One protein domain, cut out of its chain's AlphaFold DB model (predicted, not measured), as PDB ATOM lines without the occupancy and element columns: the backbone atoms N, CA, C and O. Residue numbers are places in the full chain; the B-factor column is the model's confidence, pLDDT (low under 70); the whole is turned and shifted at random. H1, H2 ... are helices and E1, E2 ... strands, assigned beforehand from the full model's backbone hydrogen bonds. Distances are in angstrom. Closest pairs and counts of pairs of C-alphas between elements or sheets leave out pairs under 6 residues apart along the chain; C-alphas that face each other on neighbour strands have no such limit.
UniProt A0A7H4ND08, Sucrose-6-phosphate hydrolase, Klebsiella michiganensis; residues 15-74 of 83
ATOM      1  N   GLY A  15     110.589 147.693 135.526       80.69
ATOM      2  CA  GLY A  15     109.847 146.779 136.383       80.69
ATOM      3  C   GLY A  15     110.754 145.689 136.926       80.69
ATOM      4  O   GLY A  15     111.926 145.601 136.562       80.69
ATOM      5  N   TYR A  16     110.201 144.855 137.799       81.56
ATOM      6  CA  TYR A  16     110.906 143.704 138.348       81.56
ATOM      7  C   TYR A  16     110.056 142.441 138.252       81.56
ATOM      8  O   TYR A  16     108.826 142.492 138.177       81.56
ATOM      9  N   LEU A  17     110.750 141.305 138.272       84.50
ATOM     10  CA  LEU A  17     110.170 139.973 138.330       84.50
ATOM     11  C   LEU A  17     110.635 139.300 139.618       84.50
ATOM     12  O   LEU A  17     111.811 139.386 139.971       84.50
ATOM     13  N   LEU A  18     109.714 138.626 140.298       86.44
ATOM     14  CA  LEU A  18     110.048 137.731 141.402       86.44
ATOM     15  C   LEU A  18     110.225 136.306 140.883       86.44
ATOM     16  O   LEU A  18     109.661 135.934 139.850       86.44
ATOM     17  N   GLY A  19     111.055 135.530 141.567       90.12
ATOM     18  CA  GLY A  19     111.353 134.160 141.185       90.12
ATOM     19  C   GLY A  19     112.578 133.601 141.889       90.12
ATOM     20  O   GLY A  19     113.208 134.264 142.716       90.12
ATOM     21  N   GLU A  20     112.917 132.376 141.519       92.31
ATOM     22  CA  GLU A  20     114.038 131.632 142.066       92.31
ATOM     23  C   GLU A  20     115.197 131.571 141.076       92.31
ATOM     24  O   GLU A  20     115.023 131.455 139.862       92.31
ATOM     25  N   TRP A  21     116.411 131.607 141.610       94.25
ATOM     26  CA  TRP A  21     117.622 131.390 140.837       94.25
ATOM     27  C   TRP A  21     118.623 130.574 141.642       94.25
ATOM     28  O   TRP A  21     118.774 130.772 142.849       94.25
ATOM     29  N   ARG A  22     119.331 129.674 140.957       95.00
ATOM     30  CA  ARG A  22     120.450 128.905 141.507       95.00
ATOM     31  C   ARG A  22     121.649 129.011 140.562       95.00
ATOM     32  O   ARG A  22     121.444 129.084 139.349       95.00
ATOM     33  N   PRO A  23     122.890 128.979 141.072       95.75
ATOM     34  CA  PRO A  23     124.077 128.972 140.223       95.75
ATOM     35  C   PRO A  23     124.029 127.846 139.182       95.75
ATOM     36  O   PRO A  23     123.715 126.703 139.510       95.75
ATOM     37  N   GLY A  24     124.318 128.177 137.922       96.12
ATOM     38  CA  GLY A  24     124.278 127.227 136.802       96.12
ATOM     39  C   GLY A  24     122.876 126.875 136.290       96.12
ATOM     40  O   GLY A  24     122.765 126.103 135.343       96.12
ATOM     41  N   GLN A  25     121.816 127.436 136.877       95.50
ATOM     42  CA  GLN A  25     120.433 127.234 136.448       95.50
ATOM     43  C   GLN A  25     119.853 128.520 135.852       95.50
ATOM     44  O   GLN A  25     120.298 129.634 136.150       95.50
ATOM     45  N   ALA A  26     118.829 128.363 135.015       94.56
ATOM     46  CA  ALA A  26     118.029 129.489 134.551       94.56
ATOM     47  C   ALA A  26     117.205 130.088 135.707       94.56
ATOM     48  O   ALA A  26     116.860 129.401 136.669       94.56
ATOM     49  N   PHE A  27     116.877 131.376 135.608       93.12
ATOM     50  CA  PHE A  27     115.924 132.015 136.516       93.12
ATOM     51  C   PHE A  27     114.510 131.477 136.261       93.12
ATOM     52  O   PHE A  27     114.033 131.493 135.124       93.12
ATOM     53  N   VAL A  28     113.832 131.040 137.320       92.38
ATOM     54  CA  VAL A  28     112.456 130.540 137.279       92.38
ATOM     55  C   VAL A  28     111.544 131.591 137.895       92.38
ATOM     56  O   VAL A  28     111.578 131.842 139.095       92.38
ATOM     57  N   ARG A  29     110.724 132.228 137.059       88.44
ATOM     58  CA  ARG A  29     109.831 133.317 137.465       88.44
ATOM     59  C   ARG A  29     108.638 132.806 138.279       88.44
ATOM     60  O   ARG A  29     107.960 131.872 137.858       88.44
ATOM     61  N   GLU A  30     108.293 133.510 139.352       86.75
ATOM     62  CA  GLU A  30     107.026 133.349 140.067       86.75
ATOM     63  C   GLU A  30     105.879 133.971 139.245       86.75
ATOM     64  O   GLU A  30     105.946 135.122 138.806       86.75
ATOM     65  N   ALA A  31     104.838 133.190 138.948       65.44
ATOM     66  CA  ALA A  31     103.903 133.490 137.860       65.44
ATOM     67  C   ALA A  31     103.054 134.767 138.045       65.44
ATOM     68  O   ALA A  31     102.558 135.300 137.053       65.44
ATOM     69  N   SER A  32     102.883 135.259 139.273       59.12
ATOM     70  CA  SER A  32     101.817 136.207 139.633       59.12
ATOM     71  C   SER A  32     102.266 137.642 139.939       59.12
ATOM     72  O   SER A  32     101.407 138.515 140.052       59.12
ATOM     73  N   LEU A  33     103.566 137.934 140.058       54.03
ATOM     74  CA  LEU A  33     104.033 139.237 140.557       54.03
ATOM     75  C   LEU A  33     104.867 139.997 139.525       54.03
ATOM     76  O   LEU A  33     106.095 139.905 139.487       54.03
ATOM     77  N   TRP A  34     104.177 140.787 138.697       56.12
ATOM     78  CA  TRP A  34     104.783 141.840 137.878       56.12
ATOM     79  C   TRP A  34     104.331 143.185 138.432       56.12
ATOM     80  O   TRP A  34     103.158 143.546 138.321       56.12
ATOM     81  N   LYS A  35     105.250 143.942 139.034       60.66
ATOM     82  CA  LYS A  35     104.968 145.321 139.436       60.66
ATOM     83  C   LYS A  35     105.704 146.260 138.496       60.66
ATOM     84  O   LYS A  35     106.933 146.266 138.427       60.66
ATOM     85  N   TRP A  36     104.922 147.053 137.779       59.72
ATOM     86  CA  TRP A  36     105.425 148.189 137.025       59.72
ATOM     87  C   TRP A  36     105.862 149.258 138.013       59.72
ATOM     88  O   TRP A  36     105.093 149.641 138.900       59.72
ATOM     89  N   ILE A  37     107.098 149.724 137.877       58.59
ATOM     90  CA  ILE A  37     107.534 150.918 138.581       58.59
ATOM     91  C   ILE A  37     107.337 152.046 137.581       58.59
ATOM     92  O   ILE A  37     107.998 152.096 136.550       58.59
ATOM     93  N   THR A  38     106.426 152.967 137.887       54.38
ATOM     94  CA  THR A  38     106.202 154.203 137.119       54.38
ATOM     95  C   THR A  38     107.367 155.193 137.249       54.38
ATOM     96  O   THR A  38     107.208 156.373 136.967       54.38
ATOM     97  N   ALA A  39     108.533 154.725 137.695       49.38
ATOM     98  CA  ALA A  39     109.775 155.453 137.605       49.38
ATOM     99  C   ALA A  39     110.358 155.161 136.226       49.38
ATOM    100  O   ALA A  39     110.707 154.033 135.865       49.38
ATOM    101  N   THR A  40     110.394 156.225 135.452       55.34
ATOM    102  CA  THR A  40     111.455 156.544 134.524       55.34
ATOM    103  C   THR A  40     112.778 155.856 134.950       55.34
ATOM    104  O   THR A  40     113.222 155.892 136.090       55.34
ATOM    105  N   THR A  41     113.263 154.989 134.068       48.38
ATOM    106  CA  THR A  41     114.581 154.334 134.068       48.38
ATOM    107  C   THR A  41     115.137 153.724 135.378       48.38
ATOM    108  O   THR A  41     115.738 154.380 136.232       48.38
ATOM    109  N   PHE A  42     115.069 152.392 135.469       45.69
ATOM    110  CA  PHE A  42     115.873 151.569 136.375       45.69
ATOM    111  C   PHE A  42     117.319 151.504 135.873       45.69
ATOM    112  O   PHE A  42     117.612 150.843 134.879       45.69
ATOM    113  N   MET A  43     118.237 152.156 136.583       40.19
ATOM    114  CA  MET A  43     119.667 151.889 136.445       40.19
ATOM    115  C   MET A  43     120.071 150.982 137.611       40.19
ATOM    116  O   MET A  43     120.125 151.469 138.743       40.19
ATOM    117  N   PRO A  44     120.358 149.681 137.397       40.06
ATOM    118  CA  PRO A  44     120.890 148.831 138.450       40.06
ATOM    119  C   PRO A  44     122.321 149.275 138.745       40.06
ATOM    120  O   PRO A  44     123.295 148.672 138.295       40.06
ATOM    121  N   ARG A  45     122.484 150.337 139.535       41.50
ATOM    122  CA  ARG A  45     123.732 150.518 140.261       41.50
ATOM    123  C   ARG A  45     123.745 149.376 141.268       41.50
ATOM    124  O   ARG A  45     122.870 149.326 142.126       41.50
ATOM    125  N   LYS A  46     124.653 148.414 141.047       44.41
ATOM    126  CA  LYS A  46     124.994 147.268 141.905       44.41
ATOM    127  C   LYS A  46     124.318 147.396 143.269       44.41
ATOM    128  O   LYS A  46     124.728 148.260 144.038       44.41
ATOM    129  N   ALA A  47     123.286 146.590 143.535       51.16
ATOM    130  CA  ALA A  47     122.624 146.564 144.833       51.16
ATOM    131  C   ALA A  47     123.685 146.235 145.890       51.16
ATOM    132  O   ALA A  47     124.023 145.073 146.110       51.16
ATOM    133  N   SER A  48     124.297 147.260 146.476       50.03
ATOM    134  CA  SER A  48     125.248 147.083 147.553       50.03
ATOM    135  C   SER A  48     124.412 146.702 148.754       50.03
ATOM    136  O   SER A  48     123.570 147.488 149.194       50.03
ATOM    137  N   SER A  49     124.610 145.491 149.266       55.22
ATOM    138  CA  SER A  49     124.099 145.140 150.580       55.22
ATOM    139  C   SER A  49     124.629 146.180 151.557       55.22
ATOM    140  O   SER A  49     125.840 146.267 151.776       55.22
ATOM    141  N   LEU A  50     123.738 146.992 152.122       63.19
ATOM    142  CA  LEU A  50     124.118 147.771 153.287       63.19
ATOM    143  C   LEU A  50     124.528 146.792 154.399       63.19
ATOM    144  O   LEU A  50     124.011 145.672 154.425       63.19
ATOM    145  N   PRO A  51     125.360 147.204 155.372       71.38
ATOM    146  CA  PRO A  51     125.684 146.369 156.537       71.38
ATOM    147  C   PRO A  51     124.441 145.825 157.266       71.38
ATOM    148  O   PRO A  51     124.489 144.798 157.925       71.38
ATOM    149  N   THR A  52     123.301 146.500 157.093       77.19
ATOM    150  CA  THR A  52     121.981 146.133 157.633       77.19
ATOM    151  C   THR A  52     121.209 145.086 156.812       77.19
ATOM    152  O   THR A  52     120.052 144.822 157.114       77.19
ATOM    153  N   GLY A  53     121.777 144.534 155.735       76.44
ATOM    154  CA  GLY A  53     121.108 143.552 154.865       76.44
ATOM    155  C   GLY A  53     120.017 144.129 153.950       76.44
ATOM    156  O   GLY A  53     119.434 143.402 153.147       76.44
ATOM    157  N   ARG A  54     119.752 145.439 154.025       79.06
ATOM    158  CA  ARG A  54     118.784 146.131 153.165       79.06
ATOM    159  C   ARG A  54     119.293 146.253 151.729       79.06
ATOM    160  O   ARG A  54     120.477 146.504 151.495       79.06
ATOM    161  N   ARG A  55     118.360 146.133 150.782       77.12
ATOM    162  CA  ARG A  55     118.536 146.482 149.367       77.12
ATOM    163  C   ARG A  55     117.721 147.740 149.107       77.12
ATOM    164  O   ARG A  55     116.558 147.772 149.485       77.12
ATOM    165  N   ILE A  56     118.344 148.742 148.501       77.19
ATOM    166  CA  ILE A  56     117.726 150.041 148.225       77.19
ATOM    167  C   ILE A  56     117.583 150.213 146.721       77.19
ATOM    168  O   ILE A  56     118.491 149.837 145.969       77.19
ATOM    169  N   VAL A  57     116.469 150.806 146.298       76.12
ATOM    170  CA  VAL A  57     116.230 151.185 144.904       76.12
ATOM    171  C   VAL A  57     116.126 152.704 144.788       76.12
ATOM    172  O   VAL A  57     115.503 153.367 145.613       76.12
ATOM    173  N   ILE A  58     116.749 153.246 143.741       80.88
ATOM    174  CA  ILE A  58     116.671 154.657 143.356       80.88
ATOM    175  C   ILE A  58     116.370 154.700 141.855       80.88
ATOM    176  O   ILE A  58     117.053 154.029 141.077       80.88
ATOM    177  N   GLY A  59     115.345 155.453 141.459       81.94
ATOM    178  CA  GLY A  59     114.979 155.670 140.056       81.94
ATOM    179  C   GLY A  59     115.521 156.995 139.523       81.94
ATOM    180  O   GLY A  59     115.732 157.928 140.297       81.94
ATOM    181  N   TRP A  60     115.732 157.089 138.211       87.62
ATOM    182  CA  TRP A  60     116.011 158.360 137.538       87.62
ATOM    183  C   TRP A  60     114.704 158.965 137.025       87.62
ATOM    184  O   TRP A  60     114.010 158.350 136.240       87.62
ATOM    185  N   LEU A  61     114.350 160.172 137.437       87.69
ATOM    186  CA  LEU A  61     113.032 160.742 137.180       87.69
ATOM    187  C   LEU A  61     112.829 161.368 135.783       87.69
ATOM    188  O   LEU A  61     111.905 162.156 135.660       87.69
ATOM    189  N   ASP A  62     113.530 160.935 134.723       89.31
ATOM    190  CA  ASP A  62     113.150 161.266 133.331       89.31
ATOM    191  C   ASP A  62     113.188 160.103 132.337       89.31
ATOM    192  O   ASP A  62     113.666 158.997 132.595       89.31
ATOM    193  N   MET A  63     112.626 160.370 131.160       86.94
ATOM    194  CA  MET A  63     112.499 159.430 130.063       86.94
ATOM    195  C   MET A  63     113.319 159.921 128.879       86.94
ATOM    196  O   MET A  63     113.263 161.091 128.501       86.94
ATOM    197  N   TRP A  64     114.029 158.990 128.251       81.88
ATOM    198  CA  TRP A  64     114.630 159.218 126.945       81.88
ATOM    199  C   TRP A  64     113.598 159.775 125.964       81.88
ATOM    200  O   TRP A  64     112.425 159.408 126.016       81.88
ATOM    201  N   GLU A  65     114.042 160.656 125.069       86.44
ATOM    202  CA  GLU A  65     113.202 161.243 124.012       86.44
ATOM    203  C   GLU A  65     112.006 162.068 124.529       86.44
ATOM    204  O   GLU A  65     111.129 162.445 123.756       86.44
ATOM    205  N   SER A  66     111.967 162.384 125.826       85.75
ATOM    206  CA  SER A  66     111.022 163.358 126.373       85.75
ATOM    207  C   SER A  66     111.620 164.764 126.355       85.75
ATOM    208  O   SER A  66     112.841 164.907 126.446       85.75
ATOM    209  N   PRO A  67     110.790 165.816 126.249       89.25
ATOM    210  CA  PRO A  67     111.248 167.176 126.484       89.25
ATOM    211  C   PRO A  67     111.823 167.300 127.899       89.25
ATOM    212  O   PRO A  67     111.182 166.854 128.851       89.25
ATOM    213  N   LEU A  68     112.989 167.935 128.021       92.31
ATOM    214  CA  LEU A  68     113.668 168.222 129.289       92.31
ATOM    215  C   LEU A  68     113.864 169.743 129.405       92.31
ATOM    216  O   LEU A  68     114.938 170.244 129.060       92.31
ATOM    217  N   PRO A  69     112.818 170.516 129.768       94.06
ATOM    218  CA  PRO A  69     112.876 171.979 129.788       94.06
ATOM    219  C   PRO A  69     114.009 172.526 130.659       94.06
ATOM    220  O   PRO A  69     114.594 173.553 130.333       94.06
ATOM    221  N   GLU A  70     114.352 171.817 131.730       94.38
ATOM    222  CA  GLU A  70     115.405 172.173 132.674       94.38
ATOM    223  C   GLU A  70     116.821 172.160 132.067       94.38
ATOM    224  O   GLU A  70     117.731 172.773 132.627       94.38
ATOM    225  N   GLN A  71     117.006 171.579 130.871       94.62
ATOM    226  CA  GLN A  71     118.261 171.692 130.114       94.62
ATOM    227  C   GLN A  71     118.649 173.140 129.816       94.62
ATOM    228  O   GLN A  71     119.842 173.441 129.739       94.62
ATOM    229  N   GLN A  72     117.673 174.047 129.699       97.12
ATOM    230  CA  GLN A  72     117.939 175.480 129.530       97.12
ATOM    231  C   GLN A  72     118.666 176.091 130.742       97.12
ATOM    232  O   GLN A  72     119.376 177.084 130.597       97.12
ATOM    233  N   ASP A  73     118.526 175.468 131.915       97.44
ATOM    234  CA  ASP A  73     119.131 175.885 133.179       97.44
ATOM    235  C   ASP A  73     120.455 175.140 133.458       97.44
ATOM    236  O   ASP A  73     121.039 175.274 134.534       97.44
ATOM    237  N   GLY A  74     120.951 174.344 132.500       96.81
ATOM    238  CA  GLY A  74     122.250 173.666 132.578       96.81
ATOM    239  C   GLY A  74     122.258 172.333 133.335       96.81
ATOM    240  O   GLY A  74     123.334 171.830 133.663       96.81
TER     241      GLY A  74
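What this domain is: This is residues 15 to 74 of the 83 residues of the protein "Sucrose-6-phosphate hydrolase" of Klebsiella michiganensis (UniProt A0A7H4ND08). With little regular structure, this is a hairpin of two strands, E1 and E2, followed by a long unnamed stretch whose residues 49 to 54 stick out as a loop; residues 65 to 74, with the small helix H1, stick out at the far end. The 60 printed residues hold E1, E2 and H1 in that order, an antiparallel sheet E1 - E2, class mixed, with only 21 residues in named elements. The whole is extended and elongated, radius of gyration of the C-alphas 16.3 A, spanning 48 by 31 by 20 A.

How they stand to each other: E1, residues 15 to 20, and E2, residues 28 to 37, form an antiparallel hairpin at 159 degrees; N 20 and O 28 are 2.8 A apart, within hydrogen-bond range. C-alphas 19 and 29 face each other at 4.1 A. E2 bends by 86 degrees at residue 31. H1, residues 69 to 73, is apart from E1; 0 of 1 O i to N i+4 pairs and 2 of 2 O i to N i+3 pairs are within range.

Where its parts are: E1 begins at C-alpha 15 (109.847, 146.779, 136.383) and measures 16.7 A, E2 21.0 A. H1, 8.1 A, ends at C-alpha 73 (119.131, 175.885, 133.179).

The domain as a whole: The printed part has no cut. The link from E2 to H1, 31 residues, is long. Residues 31 to 50 have pLDDT under 70.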